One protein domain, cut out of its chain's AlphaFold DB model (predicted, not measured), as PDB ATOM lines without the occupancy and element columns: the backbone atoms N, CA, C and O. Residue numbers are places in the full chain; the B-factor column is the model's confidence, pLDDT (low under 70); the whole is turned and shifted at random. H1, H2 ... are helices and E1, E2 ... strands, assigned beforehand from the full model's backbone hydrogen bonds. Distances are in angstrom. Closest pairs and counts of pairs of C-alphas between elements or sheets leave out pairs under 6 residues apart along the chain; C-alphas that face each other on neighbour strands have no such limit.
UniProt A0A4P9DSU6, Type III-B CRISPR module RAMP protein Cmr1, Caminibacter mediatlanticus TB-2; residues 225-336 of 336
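What this domain is: This is residues 225 to 336 of the 336 residues of the protein "Type III-B CRISPR module RAMP protein Cmr1" of Caminibacter mediatlanticus TB-2 (UniProt A0A4P9DSU6). A strongly twisted sheet of four strands has one long helix, H1, packed over one face, and a small head of the short helix H2 and the hairpin E3 and E4 lies at one end of the longest axis. The turn between E5 and E6 makes the opposite end. The printed part has 112 residues, with two named helices and six named strands in the order E1 E2 H1 H2 E3 E4 E5 E6; the class is mixed, helices and strands. The larger sheet has the order E1, E2, E6, E5 and is mixed, while E3 and E4 form a second, antiparallel sheet. The whole is compact, with a radius of gyration of the C-alphas of 15.1 A, yet elongated, spanning 49 by 26 by 25 A.

How they stand to each other: E1, residues 225 to 229, is an edge strand and the parallel neighbour of E2, residues 242 to 250, with N 228 and O 244 2.9 A apart. E2 bends by 53 degrees at residue 247. It is antiparallel to E6, residues 318 to 325, at 153 degrees, with N 245 and O 323 2.8 A apart. E6 and E5, residues 306 to 313, form an antiparallel hairpin, with N 309 and O 322 2.8 A apart. H1, residues 253 to 270, is on this sheet at a height of 6.9 A, in two layers, a helix on one face of a sheet. It lies over E6 and runs slantwise to the strands, only just, at 31 degrees to E6 on the local plane; the closest C-alphas of the two are those of Cys 256 and Gly 321, 5.6 A apart. H2, residues 274 to 281, only grazes the sheet with residues 279 to 281. H1 and H2 are close but not clearly touching, with the C-alphas of Arg 268 and Arg 277 closest at 6.0 A, and run opposite ways at a shallow tilt of 17 degrees. E3, residues 288 to 291, and E4, residues 296 to 299, form a hairpin, with N 291 and O 296 2.8 A apart. The closest C-alphas of H2 and E3 are those of Phe 275 and Tyr 289, at 6.1 A. E3 and E5 are apart. In H1 and H2 every O i to N i+4 pair is within hydrogen-bond range.

Where its parts are: E1 begins at C-alpha 225, (195.188, 186.113, 275.301). E2 measures 23.3 A and H1 26.0 A, from C-alpha 253 at (218.505, 177.869, 277.488). E5 measures 22.3 A and E6 22.2 A, ending at C-alpha 325, (198.941, 177.618, 271.615).

The domain as a whole: The C-alphas of Lys 292 and Ser 315 are the two farthest apart, 49.8 A. The printed part has no cut, and the link from E1 to E2, 12 residues, is long. The mean pLDDT of the printed part is 80.4; 25 residues are under 70, among them 289 to 296 and 330 to 336.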
ATOM      1  N   PHE A 225     194.181 186.919 274.619       80.69
ATOM      2  CA  PHE A 225     195.188 186.113 275.301       80.69
ATOM      3  C   PHE A 225     194.744 185.608 276.658       80.69
ATOM      4  O   PHE A 225     194.150 186.329 277.457       80.69
ATOM      5  N   GLN A 226     195.118 184.364 276.944       83.25
ATOM      6  CA  GLN A 226     194.864 183.736 278.233       83.25
ATOM      7  C   GLN A 226     196.131 183.023 278.708       83.25
ATOM      8  O   GLN A 226     196.587 182.058 278.089       83.25
ATOM      9  N   GLU A 227     196.704 183.497 279.812       81.81
ATOM     10  CA  GLU A 227     197.715 182.736 280.542       81.81
ATOM     11  C   GLU A 227     197.022 181.660 281.373       81.81
ATOM     12  O   GLU A 227     196.041 181.931 282.066       81.81
ATOM     13  N   LYS A 228     197.502 180.424 281.256       80.12
ATOM     14  CA  LYS A 228     196.910 179.265 281.918       80.12
ATOM     15  C   LYS A 228     197.989 178.300 282.374       80.12
ATOM     16  O   LYS A 228     199.084 178.242 281.811       80.12
ATOM     17  N   ASP A 229     197.637 177.466 283.338       78.75
ATOM     18  CA  ASP A 229     198.383 176.240 283.571       78.75
ATOM     19  C   ASP A 229     198.133 175.256 282.432       78.75
ATOM     20  O   ASP A 229     197.078 175.255 281.788       78.75
ATOM     21  N   LEU A 230     199.139 174.434 282.136       74.31
ATOM     22  CA  LEU A 230     199.011 173.432 281.089       74.31
ATOM     23  C   LEU A 230     197.888 172.449 281.464       74.31
ATOM     24  O   LEU A 230     198.009 171.790 282.494       74.31
ATOM     25  N   PRO A 231     196.840 172.294 280.634       70.56
ATOM     26  CA  PRO A 231     195.756 171.387 280.962       70.56
ATOM     27  C   PRO A 231     196.236 169.934 280.916       70.56
ATOM     28  O   PRO A 231     197.041 169.563 280.055       70.56
ATOM     29  N   ASP A 232     195.670 169.098 281.787       66.62
ATOM     30  CA  ASP A 232     195.886 167.645 281.766       66.62
ATOM     31  C   ASP A 232     195.412 167.026 280.442       66.62
ATOM     32  O   ASP A 232     196.014 166.091 279.911       66.62
ATOM     33  N   GLU A 233     194.370 167.618 279.851       63.91
ATOM     34  CA  GLU A 233     193.768 167.207 278.589       63.91
ATOM     35  C   GLU A 233     193.817 168.336 277.556       63.91
ATOM     36  O   GLU A 233     193.153 169.368 277.674       63.91
ATOM     37  N   LEU A 234     194.516 168.101 276.444       67.31
ATOM     38  CA  LEU A 234     194.617 169.054 275.332       67.31
ATOM     39  C   LEU A 234     193.280 169.356 274.641       67.31
ATOM     40  O   LEU A 234     193.227 170.228 273.776       67.31
ATOM     41  N   ASN A 235     192.216 168.608 274.926       63.84
ATOM     42  CA  ASN A 235     190.885 168.866 274.370       63.84
ATOM     43  C   ASN A 235     190.169 170.028 275.069       63.84
ATOM     44  O   ASN A 235     189.166 170.503 274.550       63.84
ATOM     45  N   ARG A 236     190.722 170.522 276.185       66.44
ATOM     46  CA  ARG A 236     190.250 171.714 276.907       66.44
ATOM     47  C   ARG A 236     190.876 173.018 276.417       66.44
ATOM     48  O   ARG A 236     190.575 174.072 276.968       66.44
ATOM     49  N   LEU A 237     191.758 172.955 275.419       70.00
ATOM     50  CA  LEU A 237     192.310 174.165 274.817       70.00
ATOM     51  C   LEU A 237     191.168 175.005 274.228       70.00
ATOM     52  O   LEU A 237     190.224 174.463 273.653       70.00
ATOM     53  N   ASN A 238     191.250 176.325 274.349       70.81
ATOM     54  CA  ASN A 238     190.250 177.226 273.788       70.81
ATOM     55  C   ASN A 238     190.564 177.497 272.309       70.81
ATOM     56  O   ASN A 238     191.634 178.001 271.984       70.81
ATOM     57  N   TYR A 239     189.654 177.160 271.390       74.44
ATOM     58  CA  TYR A 239     189.859 177.420 269.956       74.44
ATOM     59  C   TYR A 239     189.643 178.891 269.575       74.44
ATOM     60  O   TYR A 239     189.950 179.277 268.452       74.44
ATOM     61  N   LYS A 240     189.113 179.710 270.488       75.56
ATOM     62  CA  LYS A 240     188.856 181.139 270.273       75.56
ATOM     63  C   LYS A 240     189.900 182.053 270.915       75.56
ATOM     64  O   LYS A 240     189.725 183.261 270.868       75.56
ATOM     65  N   ALA A 241     190.945 181.507 271.534       83.12
ATOM     66  CA  ALA A 241     191.956 182.305 272.220       83.12
ATOM     67  C   ALA A 241     193.371 181.826 271.901       83.12
ATOM     68  O   ALA A 241     193.593 180.663 271.551       83.12
ATOM     69  N   ILE A 242     194.326 182.736 272.078       88.06
ATOM     70  CA  ILE A 242     195.744 182.404 272.122       88.06
ATOM     71  C   ILE A 242     196.089 182.081 273.574       88.06
ATOM     72  O   ILE A 242     195.912 182.911 274.465       88.06
ATOM     73  N   GLU A 243     196.577 180.870 273.825       89.88
ATOM     74  CA  GLU A 243     196.851 180.410 275.189       89.88
ATOM     75  C   GLU A 243     198.353 180.278 275.429       89.88
ATOM     76  O   GLU A 243     199.079 179.732 274.595       89.88
ATOM     77  N   VAL A 244     198.819 180.763 276.580       90.25
ATOM     78  CA  VAL A 244     200.208 180.614 277.024       90.25
ATOM     79  C   VAL A 244     200.241 179.712 278.246       90.25
ATOM     80  O   VAL A 244     199.616 180.013 279.259       90.25
ATOM     81  N   PHE A 245     200.995 178.618 278.151       89.50
ATOM     82  CA  PHE A 245     201.120 177.623 279.211       89.50
ATOM     83  C   PHE A 245     202.486 177.680 279.863       89.50
ATOM     84  O   PHE A 245     203.496 177.418 279.205       89.50
ATOM     85  N   ASN A 246     202.517 177.965 281.161       87.12
ATOM     86  CA  ASN A 246     203.742 177.903 281.946       87.12
ATOM     87  C   ASN A 246     204.164 176.447 282.155       87.12
ATOM     88  O   ASN A 246     203.365 175.612 282.569       87.12
ATOM     89  N   ILE A 247     205.425 176.132 281.846       85.06
ATOM     90  CA  ILE A 247     205.953 174.772 281.992       85.06
ATOM     91  C   ILE A 247     206.993 174.720 283.093       85.06
ATOM     92  O   ILE A 247     206.837 173.974 284.057       85.06
ATOM     93  N   LYS A 248     208.098 175.450 282.925       86.50
ATOM     94  CA  LYS A 248     209.224 175.337 283.852       86.50
ATOM     95  C   LYS A 248     210.168 176.528 283.762       86.50
ATOM     96  O   LYS A 248     210.538 176.958 282.670       86.50
ATOM     97  N   LYS A 249     210.628 176.990 284.923       90.56
ATOM     98  CA  LYS A 249     211.772 177.899 285.051       90.56
ATOM     99  C   LYS A 249     213.082 177.129 284.879       90.56
ATOM    100  O   LYS A 249     213.246 176.054 285.452       90.56
ATOM    101  N   CYS A 250     213.996 177.659 284.079       91.38
ATOM    102  CA  CYS A 250     215.234 176.997 283.682       91.38
ATOM    103  C   CYS A 250     216.426 177.942 283.849       91.38
ATOM    104  O   CYS A 250     216.344 179.118 283.500       91.38
ATOM    105  N   ASN A 251     217.551 177.414 284.331       90.50
ATOM    106  CA  ASN A 251     218.766 178.210 284.550       90.50
ATOM    107  C   ASN A 251     219.574 178.418 283.264       90.50
ATOM    108  O   ASN A 251     220.331 179.373 283.159       90.50
ATOM    109  N   ASN A 252     219.405 177.544 282.271       91.00
ATOM    110  CA  ASN A 252     220.035 177.689 280.967       91.00
ATOM    111  C   ASN A 252     219.046 177.378 279.835       91.00
ATOM    112  O   ASN A 252     218.025 176.700 280.011       91.00
ATOM    113  N   LEU A 253     219.373 177.900 278.656       91.44
ATOM    114  CA  LEU A 253     218.505 177.869 277.488       91.44
ATOM    115  C   LEU A 253     218.385 176.464 276.869       91.44
ATOM    116  O   LEU A 253     217.311 176.089 276.393       91.44
ATOM    117  N   ASN A 254     219.456 175.667 276.934       90.62
ATOM    118  CA  ASN A 254     219.503 174.286 276.446       90.62
ATOM    119  C   ASN A 254     218.528 173.376 277.218       90.62
ATOM    120  O   ASN A 254     217.705 172.670 276.630       90.62
ATOM    121  N   ASP A 255     218.546 173.443 278.545       90.25
ATOM    122  CA  ASP A 255     217.635 172.685 279.397       90.25
ATOM    123  C   ASP A 255     216.195 173.141 279.200       90.25
ATOM    124  O   ASP A 255     215.283 172.313 279.148       90.25
ATOM    125  N   CYS A 256     215.983 174.449 279.026       93.44
ATOM    126  CA  CYS A 256     214.670 174.996 278.716       93.44
ATOM    127  C   CYS A 256     214.087 174.358 277.451       93.44
ATOM    128  O   CYS A 256     212.977 173.818 277.483       93.44
ATOM    129  N   ILE A 257     214.843 174.343 276.350       94.19
ATOM    130  CA  ILE A 257     214.347 173.774 275.096       94.19
ATOM    131  C   ILE A 257     214.206 172.248 275.160       94.19
ATOM    132  O   ILE A 257     213.198 171.723 274.689       94.19
ATOM    133  N   LYS A 258     215.129 171.521 275.806       92.50
ATOM    134  CA  LYS A 258     215.001 170.064 276.019       92.50
ATOM    135  C   LYS A 258     213.740 169.713 276.812       92.50
ATOM    136  O   LYS A 258     213.012 168.795 276.426       92.50
ATOM    137  N   ASN A 259     213.444 170.460 277.877       92.88
ATOM    138  CA  ASN A 259     212.238 170.268 278.686       92.88
ATOM    139  C   ASN A 259     210.963 170.520 277.871       92.88
ATOM    140  O   ASN A 259     210.044 169.697 277.901       92.88
ATOM    141  N   LEU A 260     210.923 171.608 277.094       94.31
ATOM    142  CA  LEU A 260     209.790 171.915 276.221       94.31
ATOM    143  C   LEU A 260     209.600 170.839 275.145       94.31
ATOM    144  O   LEU A 260     208.499 170.328 274.970       94.31
ATOM    145  N   LEU A 261     210.659 170.414 274.460       94.44
ATOM    146  CA  LEU A 261     210.562 169.359 273.448       94.44
ATOM    147  C   LEU A 261     210.118 168.016 274.044       94.44
ATOM    148  O   LEU A 261     209.254 167.347 273.476       94.44
ATOM    149  N   SER A 262     210.630 167.662 275.224       93.44
ATOM    150  CA  SER A 262     210.211 166.475 275.973       93.44
ATOM    151  C   SER A 262     208.722 166.518 276.317       93.44
ATOM    152  O   SER A 262     207.976 165.586 275.997       93.44
ATOM    153  N   LYS A 263     208.242 167.630 276.891       92.44
ATOM    154  CA  LYS A 263     206.822 167.793 277.221       92.44
ATOM    155  C   LYS A 263     205.953 167.766 275.962       92.44
ATOM    156  O   LYS A 263     204.921 167.101 275.962       92.44
ATOM    157  N   LYS A 264     206.400 168.386 274.867       91.81
ATOM    158  CA  LYS A 264     205.700 168.379 273.574       91.81
ATOM    159  C   LYS A 264     205.545 166.970 273.000       91.81
ATOM    160  O   LYS A 264     204.476 166.643 272.494       91.81
ATOM    161  N   VAL A 265     206.572 166.121 273.097       92.00
ATOM    162  CA  VAL A 265     206.475 164.705 272.691       92.00
ATOM    163  C   VAL A 265     205.447 163.965 273.527       92.00
ATOM    164  O   VAL A 265     204.596 163.285 272.958       92.00
ATOM    165  N   LYS A 266     205.506 164.107 274.856       90.88
ATOM    166  CA  LYS A 266     204.555 163.454 275.766       90.88
ATOM    167  C   LYS A 266     203.121 163.861 275.424       90.88
ATOM    168  O   LYS A 266     202.295 162.999 275.155       90.88
ATOM    169  N   LEU A 267     202.866 165.164 275.303       89.50
ATOM    170  CA  LEU A 267     201.572 165.720 274.899       89.50
ATOM    171  C   LEU A 267     201.087 165.173 273.548       89.50
ATOM    172  O   LEU A 267     199.937 164.764 273.416       89.50
ATOM    173  N   ARG A 268     201.975 165.096 272.549       88.81
ATOM    174  CA  ARG A 268     201.648 164.512 271.244       88.81
ATOM    175  C   ARG A 268     201.265 163.030 271.347       88.81
ATOM    176  O   ARG A 268     200.447 162.583 270.550       88.81
ATOM    177  N   ARG A 269     201.867 162.265 272.264       88.00
ATOM    178  CA  ARG A 269     201.580 160.830 272.456       88.00
ATOM    179  C   ARG A 269     200.262 160.571 273.169       88.00
ATOM    180  O   ARG A 269     199.586 159.619 272.801       88.00
ATOM    181  N   PHE A 270     199.904 161.412 274.136       87.25
ATOM    182  CA  PHE A 270     198.627 161.302 274.846       87.25
ATOM    183  C   PHE A 270     197.419 161.533 273.929       87.25
ATOM    184  O   PHE A 270     196.349 160.985 274.169       87.25
ATOM    185  N   GLU A 271     197.582 162.297 272.846       86.81
ATOM    186  CA  GLU A 271     196.523 162.490 271.855       86.81
ATOM    187  C   GLU A 271     196.360 161.247 270.965       86.81
ATOM    188  O   GLU A 271     197.072 161.065 269.966       86.81
ATOM    189  N   SER A 272     195.399 160.390 271.316       83.88
ATOM    190  CA  SER A 272     195.067 159.173 270.567       83.88
ATOM    191  C   SER A 272     194.521 159.497 269.173       83.88
ATOM    192  O   SER A 272     194.871 158.827 268.191       83.88
ATOM    193  N   ASN A 273     193.756 160.585 269.041       83.69
ATOM    194  CA  ASN A 273     193.142 160.970 267.782       83.69
ATOM    195  C   ASN A 273     194.194 161.498 266.790       83.69
ATOM    196  O   ASN A 273     194.745 162.590 266.934       83.69
ATOM    197  N   LYS A 274     194.446 160.727 265.722       83.12
ATOM    198  CA  LYS A 274     195.442 161.057 264.688       83.12
ATOM    199  C   LYS A 274     195.207 162.427 264.045       83.12
ATOM    200  O   LYS A 274     196.180 163.155 263.848       83.12
ATOM    201  N   PHE A 275     193.951 162.779 263.758       81.06
ATOM    202  CA  PHE A 275     193.581 164.076 263.187       81.06
ATOM    203  C   PHE A 275     193.998 165.205 264.135       81.06
ATOM    204  O   PHE A 275     194.773 166.081 263.752       81.06
ATOM    205  N   ILE A 276     193.555 165.146 265.395       80.75
ATOM    206  CA  ILE A 276     193.807 166.203 266.388       80.75
ATOM    207  C   ILE A 276     195.308 166.320 266.672       80.75
ATOM    208  O   ILE A 276     195.865 167.421 266.700       80.75
ATOM    209  N   ARG A 277     195.994 165.180 266.788       85.88
ATOM    210  CA  ARG A 277     197.443 165.115 266.980       85.88
ATOM    211  C   ARG A 277     198.193 165.819 265.854       85.88
ATOM    212  O   ARG A 277     199.085 166.624 266.116       85.88
ATOM    213  N   HIS A 278     197.853 165.527 264.601       85.44
ATOM    214  CA  HIS A 278     198.503 166.138 263.439       85.44
ATOM    215  C   HIS A 278     198.137 167.615 263.277       85.44
ATOM    216  O   HIS A 278     198.974 168.410 262.848       85.44
ATOM    217  N   TYR A 279     196.930 168.007 263.679       82.81
ATOM    218  CA  TYR A 279     196.495 169.398 263.669       82.81
ATOM    219  C   TYR A 279     197.280 170.282 264.642       82.81
ATOM    220  O   TYR A 279     197.805 171.328 264.250       82.81
ATOM    221  N   LYS A 280     197.362 169.849 265.909       86.69
ATOM    222  CA  LYS A 280     197.982 170.597 267.014       86.69
ATOM    223  C   LYS A 280     199.508 170.546 266.933       86.69
ATOM    224  O   LYS A 280     200.193 171.558 267.084       86.69
ATOM    225  N   PHE A 281     200.074 169.375 266.650       88.88
ATOM    226  CA  PHE A 281     201.526 169.160 266.698       88.88
ATOM    227  C   PHE A 281     202.203 169.159 265.327       88.88
ATOM    228  O   PHE A 281     203.417 168.970 265.256       88.88
ATOM    229  N   GLY A 282     201.440 169.373 264.257       86.69
ATOM    230  CA  GLY A 282     201.935 169.362 262.888       86.69
ATOM    231  C   GLY A 282     202.129 167.957 262.312       86.69
ATOM    232  O   GLY A 282     202.122 166.938 263.017       86.69
ATOM    233  N   SER A 283     202.313 167.910 260.998       82.31
ATOM    234  CA  SER A 283     202.647 166.708 260.236       82.31
ATOM    235  C   SER A 283     203.456 167.102 259.006       82.31
ATOM    236  O   SER A 283     203.140 168.097 258.362       82.31
ATOM    237  N   ILE A 284     204.470 166.307 258.672       76.62
ATOM    238  CA  ILE A 284     205.230 166.440 257.418       76.62
ATOM    239  C   ILE A 284     204.606 165.637 256.270       76.62
ATOM    240  O   ILE A 284     205.017 165.782 255.125       76.62
ATOM    241  N   ALA A 285     203.638 164.770 256.573       75.12
ATOM    242  CA  ALA A 285     202.973 163.951 255.571       75.12
ATOM    243  C   ALA A 285     201.979 164.788 254.759       75.12
ATOM    244  O   ALA A 285     201.279 165.624 255.333       75.12
ATOM    245  N   LYS A 286     201.886 164.525 253.451       72.44
ATOM    246  CA  LYS A 286     200.907 165.117 252.520       72.44
ATOM    247  C   LYS A 286     199.545 164.422 252.623       72.44
ATOM    248  O   LYS A 286     198.974 163.979 251.634       72.44
ATOM    249  N   ASP A 287     199.058 164.263 253.843       68.88
ATOM    250  CA  ASP A 287     197.799 163.577 254.104       68.88
ATOM    251  C   ASP A 287     196.647 164.585 254.139       68.88
ATOM    252  O   ASP A 287     196.817 165.705 254.629       68.88
ATOM    253  N   ILE A 288     195.461 164.165 253.698       72.94
ATOM    254  CA  ILE A 288     194.218 164.906 253.918       72.94
ATOM    255  C   ILE A 288     193.452 164.210 255.032       72.94
ATOM    256  O   ILE A 288     193.093 163.038 254.922       72.94
ATOM    257  N   TYR A 289     193.183 164.937 256.109       69.62
ATOM    258  CA  TYR A 289     192.347 164.455 257.195       69.62
ATOM    259  C   TYR A 289     191.066 165.275 257.252       69.62
ATOM    260  O   TYR A 289     191.125 166.497 257.348       69.62
ATOM    261  N   LYS A 290     189.910 164.611 257.232       69.06
ATOM    262  CA  LYS A 290     188.597 165.244 257.404       69.06
ATOM    263  C   LYS A 290     188.028 164.870 258.765       69.06
ATOM    264  O   LYS A 290     188.032 163.696 259.133       69.06
ATOM    265  N   ASN A 291     187.519 165.847 259.504       64.19
ATOM    266  CA  ASN A 291     186.801 165.623 260.749       64.19
ATOM    267  C   ASN A 291     185.389 166.200 260.638       64.19
ATOM    268  O   ASN A 291     185.199 167.413 260.720       64.19
ATOM    269  N   LYS A 292     184.403 165.308 260.484       63.47
ATOM    270  CA  LYS A 292     182.986 165.673 260.345       63.47
ATOM    271  C   LYS A 292     182.441 166.404 261.579       63.47
ATOM    272  O   LYS A 292     181.618 167.293 261.421       63.47
ATOM    273  N   ARG A 293     182.929 166.089 262.789       61.91
ATOM    274  CA  ARG A 293     182.458 166.701 264.048       61.91
ATOM    275  C   ARG A 293     182.783 168.191 264.135       61.91
ATOM    276  O   ARG A 293     182.018 168.939 264.726       61.91
ATOM    277  N   TYR A 294     183.913 168.606 263.571       57.53
ATOM    278  CA  TYR A 294     184.362 170.002 263.610       57.53
ATOM    279  C   TYR A 294     184.238 170.708 262.256       57.53
ATOM    280  O   TYR A 294     184.636 171.860 262.145       57.53
ATOM    281  N   ASN A 295     183.723 170.020 261.229       64.25
ATOM    282  CA  ASN A 295     183.741 170.476 259.837       64.25
ATOM    283  C   ASN A 295     185.133 170.971 259.385       64.25
ATOM    284  O   ASN A 295     185.265 171.974 258.689       64.25
ATOM    285  N   LEU A 296     186.189 170.278 259.828       65.00
ATOM    286  CA  LEU A 296     187.577 170.655 259.564       65.00
ATOM    287  C   LEU A 296     188.225 169.700 258.568       65.00
ATOM    288  O   LEU A 296     188.167 168.478 258.728       65.00
ATOM    289  N   GLU A 297     188.932 170.269 257.599       70.38
ATOM    290  CA  GLU A 297     189.838 169.550 256.712       70.38
ATOM    291  C   GLU A 297     191.267 170.042 256.939       70.38
ATOM    292  O   GLU A 297     191.547 171.238 256.857       70.38
ATOM    293  N   ILE A 298     192.175 169.113 257.233       67.00
ATOM    294  CA  ILE A 298     193.606 169.376 257.368       67.00
ATOM    295  C   ILE A 298     194.283 168.794 256.147       67.00
ATOM    296  O   ILE A 298     194.287 167.575 255.974       67.00
ATOM    297  N   LYS A 299     194.904 169.657 255.352       67.94
ATOM    298  CA  LYS A 299     195.835 169.248 254.305       67.94
ATOM    299  C   LYS A 299     197.249 169.366 254.852       67.94
ATOM    300  O   LYS A 299     197.629 170.397 255.402       67.94
ATOM    301  N   GLY A 300     197.997 168.275 254.792       61.38
ATOM    302  CA  GLY A 300     199.408 168.271 255.138       61.38
ATOM    303  C   GLY A 300     200.300 168.709 253.963       61.38
ATOM    304  O   GLY A 300     199.884 168.581 252.812       61.38
ATOM    305  N   PRO A 301     201.541 169.162 254.223       66.38
ATOM    306  CA  PRO A 301     202.150 169.314 255.542       66.38
ATOM    307  C   PRO A 301     201.547 170.487 256.329       66.38
ATOM    308  O   PRO A 301     201.233 171.533 255.777       66.38
ATOM    309  N   ASN A 302     201.405 170.309 257.642       77.31
ATOM    310  CA  ASN A 302     200.831 171.303 258.551       77.31
ATOM    311  C   ASN A 302     201.844 171.655 259.643       77.31
ATOM    312  O   ASN A 302     202.465 170.766 260.240       77.31
ATOM    313  N   ALA A 303     201.980 172.948 259.932       83.50
ATOM    314  CA  ALA A 303     202.828 173.436 261.007       83.50
ATOM    315  C   ALA A 303     202.259 173.070 262.387       83.50
ATOM    316  O   ALA A 303     201.074 172.778 262.573       83.50
ATOM    317  N   THR A 304     203.132 173.069 263.390       89.25
ATOM    318  CA  THR A 304     202.703 172.901 264.778       89.25
ATOM    319  C   THR A 304     202.015 174.173 265.266       89.25
ATOM    320  O   THR A 304     202.503 175.271 265.029       89.25
ATOM    321  N   LYS A 305     200.913 174.011 265.995       90.06
ATOM    322  CA  LYS A 305     200.180 175.100 266.646       90.06
ATOM    323  C   LYS A 305     200.453 175.192 268.150       90.06
ATOM    324  O   LYS A 305     199.948 176.093 268.800       90.06
ATOM    325  N   ILE A 306     201.250 174.264 268.685       91.75
ATOM    326  CA  ILE A 306     201.795 174.278 270.047       91.75
ATOM    327  C   ILE A 306     203.296 174.560 269.939       91.75
ATOM    328  O   ILE A 306     204.088 173.681 269.576       91.75
ATOM    329  N   ILE A 307     203.690 175.802 270.181       94.38
ATOM    330  CA  ILE A 307     205.007 176.343 269.844       94.38
ATOM    331  C   ILE A 307     205.799 176.592 271.137       94.38
ATOM    332  O   ILE A 307     205.254 177.210 272.050       94.38
ATOM    333  N   PRO A 308     207.054 176.115 271.265       95.31
ATOM    334  CA  PRO A 308     207.909 176.453 272.402       95.31
ATOM    335  C   PRO A 308     208.109 177.969 272.498       95.31
ATOM    336  O   PRO A 308     208.678 178.572 271.592       95.31
ATOM    337  N   LEU A 309     207.653 178.571 273.593       95.00
ATOM    338  CA  LEU A 309     207.792 179.989 273.897       95.00
ATOM    339  C   LEU A 309     208.826 180.129 275.013       95.00
ATOM    340  O   LEU A 309     208.694 179.516 276.069       95.00
ATOM    341  N   ILE A 310     209.878 180.904 274.768       95.12
ATOM    342  CA  ILE A 310     210.931 181.141 275.756       95.12
ATOM    343  C   ILE A 310     211.019 182.640 276.007       95.12
ATOM    344  O   ILE A 310     211.073 183.442 275.068       95.12
ATOM    345  N   SER A 311     211.023 183.007 277.283       92.81
ATOM    346  CA  SER A 311     211.318 184.356 277.751       92.81
ATOM    347  C   SER A 311     212.485 184.320 278.739       92.81
ATOM    348  O   SER A 311     212.757 183.297 279.365       92.81
ATOM    349  N   PHE A 312     213.212 185.430 278.846       92.19
ATOM    350  CA  PHE A 312     214.362 185.563 279.740       92.19
ATOM    351  C   PHE A 312     214.146 186.729 280.700       92.19
ATOM    352  O   PHE A 312     213.904 187.858 280.258       92.19
ATOM    353  N   ASN A 313     214.238 186.467 282.001       88.62
ATOM    354  CA  ASN A 313     214.195 187.494 283.032       88.62
ATOM    355  C   ASN A 313     215.631 187.942 283.345       88.62
ATOM    356  O   ASN A 313     216.425 187.162 283.865       88.62
ATOM    357  N   LYS A 314     215.960 189.200 283.017       85.00
ATOM    358  CA  LYS A 314     217.312 189.748 283.209       85.00
ATOM    359  C   LYS A 314     217.680 189.859 284.695       85.00
ATOM    360  O   LYS A 314     218.819 189.571 285.041       85.00
ATOM    361  N   SER A 315     216.725 190.209 285.560       87.44
ATOM    362  CA  SER A 315     216.951 190.413 286.997       87.44
ATOM    363  C   SER A 315     217.287 189.110 287.718       87.44
ATOM    364  O   SER A 315     218.204 189.071 288.527       87.44
ATOM    365  N   THR A 316     216.573 188.027 287.402       89.25
ATOM    366  CA  THR A 316     216.810 186.717 288.030       89.25
ATOM    367  C   THR A 316     217.787 185.837 287.254       89.25
ATOM    368  O   THR A 316     218.192 184.798 287.765       89.25
ATOM    369  N   LYS A 317     218.152 186.220 286.023       89.38
ATOM    370  CA  LYS A 317     218.927 185.403 285.070       89.38
ATOM    371  C   LYS A 317     218.298 184.026 284.799       89.38
ATOM    372  O   LYS A 317     218.997 183.058 284.522       89.38
ATOM    373  N   ILE A 318     216.967 183.942 284.855       92.56
ATOM    374  CA  ILE A 318     216.204 182.703 284.648       92.56
ATOM    375  C   ILE A 318     215.439 182.766 283.323       92.56
ATOM    376  O   ILE A 318     214.826 183.780 282.976       92.56
ATOM    377  N   TYR A 319     215.433 181.645 282.605       93.19
ATOM    378  CA  TYR A 319     214.564 181.413 281.459       93.19
ATOM    379  C   TYR A 319     213.220 180.853 281.914       93.19
ATOM    380  O   TYR A 319     213.164 179.915 282.709       93.19
ATOM    381  N   ASN A 320     212.129 181.366 281.360       92.62
ATOM    382  CA  ASN A 320     210.810 180.773 281.527       92.62
ATOM    383  C   ASN A 320     210.468 179.990 280.260       92.62
ATOM    384  O   ASN A 320     210.318 180.564 279.179       92.62
ATOM    385  N   GLY A 321     210.360 178.671 280.404       93.38
ATOM    386  CA  GLY A 321     209.882 177.780 279.361       93.38
ATOM    387  C   GLY A 321     208.366 177.695 279.389       93.38
ATOM    388  O   GLY A 321     207.776 177.301 280.400       93.38
ATOM    389  N   GLN A 322     207.750 178.037 278.265       94.56
ATOM    390  CA  GLN A 322     206.308 178.083 278.072       94.56
ATOM    391  C   GLN A 322     205.920 177.408 276.745       94.56
ATOM    392  O   GLN A 322     206.762 177.148 275.880       94.56
ATOM    393  N   PHE A 323     204.631 177.143 276.552       93.94
ATOM    394  CA  PHE A 323     204.068 176.909 275.221       93.94
ATOM    395  C   PHE A 323     203.126 178.033 274.839       93.94
ATOM    396  O   PHE A 323     202.290 178.426 275.640       93.94
ATOM    397  N   LEU A 324     203.210 178.464 273.587       93.62
ATOM    398  CA  LEU A 324     202.155 179.215 272.930       93.62
ATOM    399  C   LEU A 324     201.256 178.245 272.163       93.62
ATOM    400  O   LEU A 324     201.743 177.435 271.367       93.62
ATOM    401  N   SER A 325     199.952 178.350 272.363       91.81
ATOM    402  CA  SER A 325     198.941 177.618 271.615       91.81
ATOM    403  C   SER A 325     198.147 178.566 270.734       91.81
ATOM    404  O   SER A 325     197.432 179.439 271.215       91.81
ATOM    405  N   ILE A 326     198.253 178.339 269.430       90.56
ATOM    406  CA  ILE A 326     197.444 178.975 268.384       90.56
ATOM    407  C   ILE A 326     196.563 177.931 267.690       90.56
ATOM    408  O   ILE A 326     196.269 178.018 266.500       90.56
ATOM    409  N   TRP A 327     196.193 176.868 268.413       85.19
ATOM    410  CA  TRP A 327     195.547 175.694 267.820       85.19
ATOM    411  C   TRP A 327     194.173 175.997 267.209       85.19
ATOM    412  O   TRP A 327     193.759 175.289 266.294       85.19
ATOM    413  N   GLY A 328     193.517 177.064 267.671       78.38
ATOM    414  CA  GLY A 328     192.262 177.567 267.125       78.38
ATOM    415  C   GLY A 328     192.333 178.004 265.665       78.38
ATOM    416  O   GLY A 328     191.322 177.936 264.976       78.38
ATOM    417  N   ILE A 329     193.520 178.370 265.168       78.31
ATOM    418  CA  ILE A 329     193.712 178.835 263.792       78.31
ATOM    419  C   ILE A 329     193.350 177.745 262.792       78.31
ATOM    420  O   ILE A 329     194.063 176.746 262.670       78.31
ATOM    421  N   GLN A 330     192.303 177.985 262.016       65.44
ATOM    422  CA  GLN A 330     191.931 177.158 260.876       65.44
ATOM    423  C   GLN A 330     192.566 177.735 259.603       65.44
ATOM    424  O   GLN A 330     192.328 178.889 259.273       65.44
ATOM    425  N   ASN A 331     193.380 176.937 258.899       55.53
ATOM    426  CA  ASN A 331     193.888 177.211 257.544       55.53
ATOM    427  C   ASN A 331     194.421 178.641 257.269       55.53
ATOM    428  O   ASN A 331     194.181 179.189 256.199       55.53
ATOM    429  N   ILE A 332     195.207 179.221 258.182       51.44
ATOM    430  CA  ILE A 332     196.103 180.340 257.838       51.44
ATOM    431  C   ILE A 332     197.396 179.731 257.272       51.44
ATOM    432  O   ILE A 332     198.160 179.102 258.009       51.44
ATOM    433  N   GLY A 333     197.618 179.862 255.961       41.44
ATOM    434  CA  GLY A 333     198.891 179.524 255.307       41.44
ATOM    435  C   GLY A 333     199.168 178.034 255.042       41.44
ATOM    436  O   GLY A 333     200.334 177.641 254.935       41.44
ATOM    437  N   ALA A 334     198.142 177.182 254.955       29.80
ATOM    438  CA  ALA A 334     198.317 175.816 254.461       29.80
ATOM    439  C   ALA A 334     198.319 175.830 252.924       29.80
ATOM    440  O   ALA A 334     197.267 175.681 252.305       29.80
ATOM    441  N   LYS A 335     199.521 175.997 252.349       27.78
ATOM    442  CA  LYS A 335     199.808 175.948 250.906       27.78
ATOM    443  C   LYS A 335     198.876 174.992 250.145       27.78
ATOM    444  O   LYS A 335     198.815 173.801 250.463       27.78
ATOM    445  N   LYS A 336     198.230 175.522 249.101       32.50
ATOM    446  CA  LYS A 336     197.914 174.751 247.891       32.50
ATOM    447  C   LYS A 336     199.198 174.355 247.171       32.50
ATOM    448  O   LYS A 336     200.147 175.174 247.179       32.50
TER     449      LYS A 336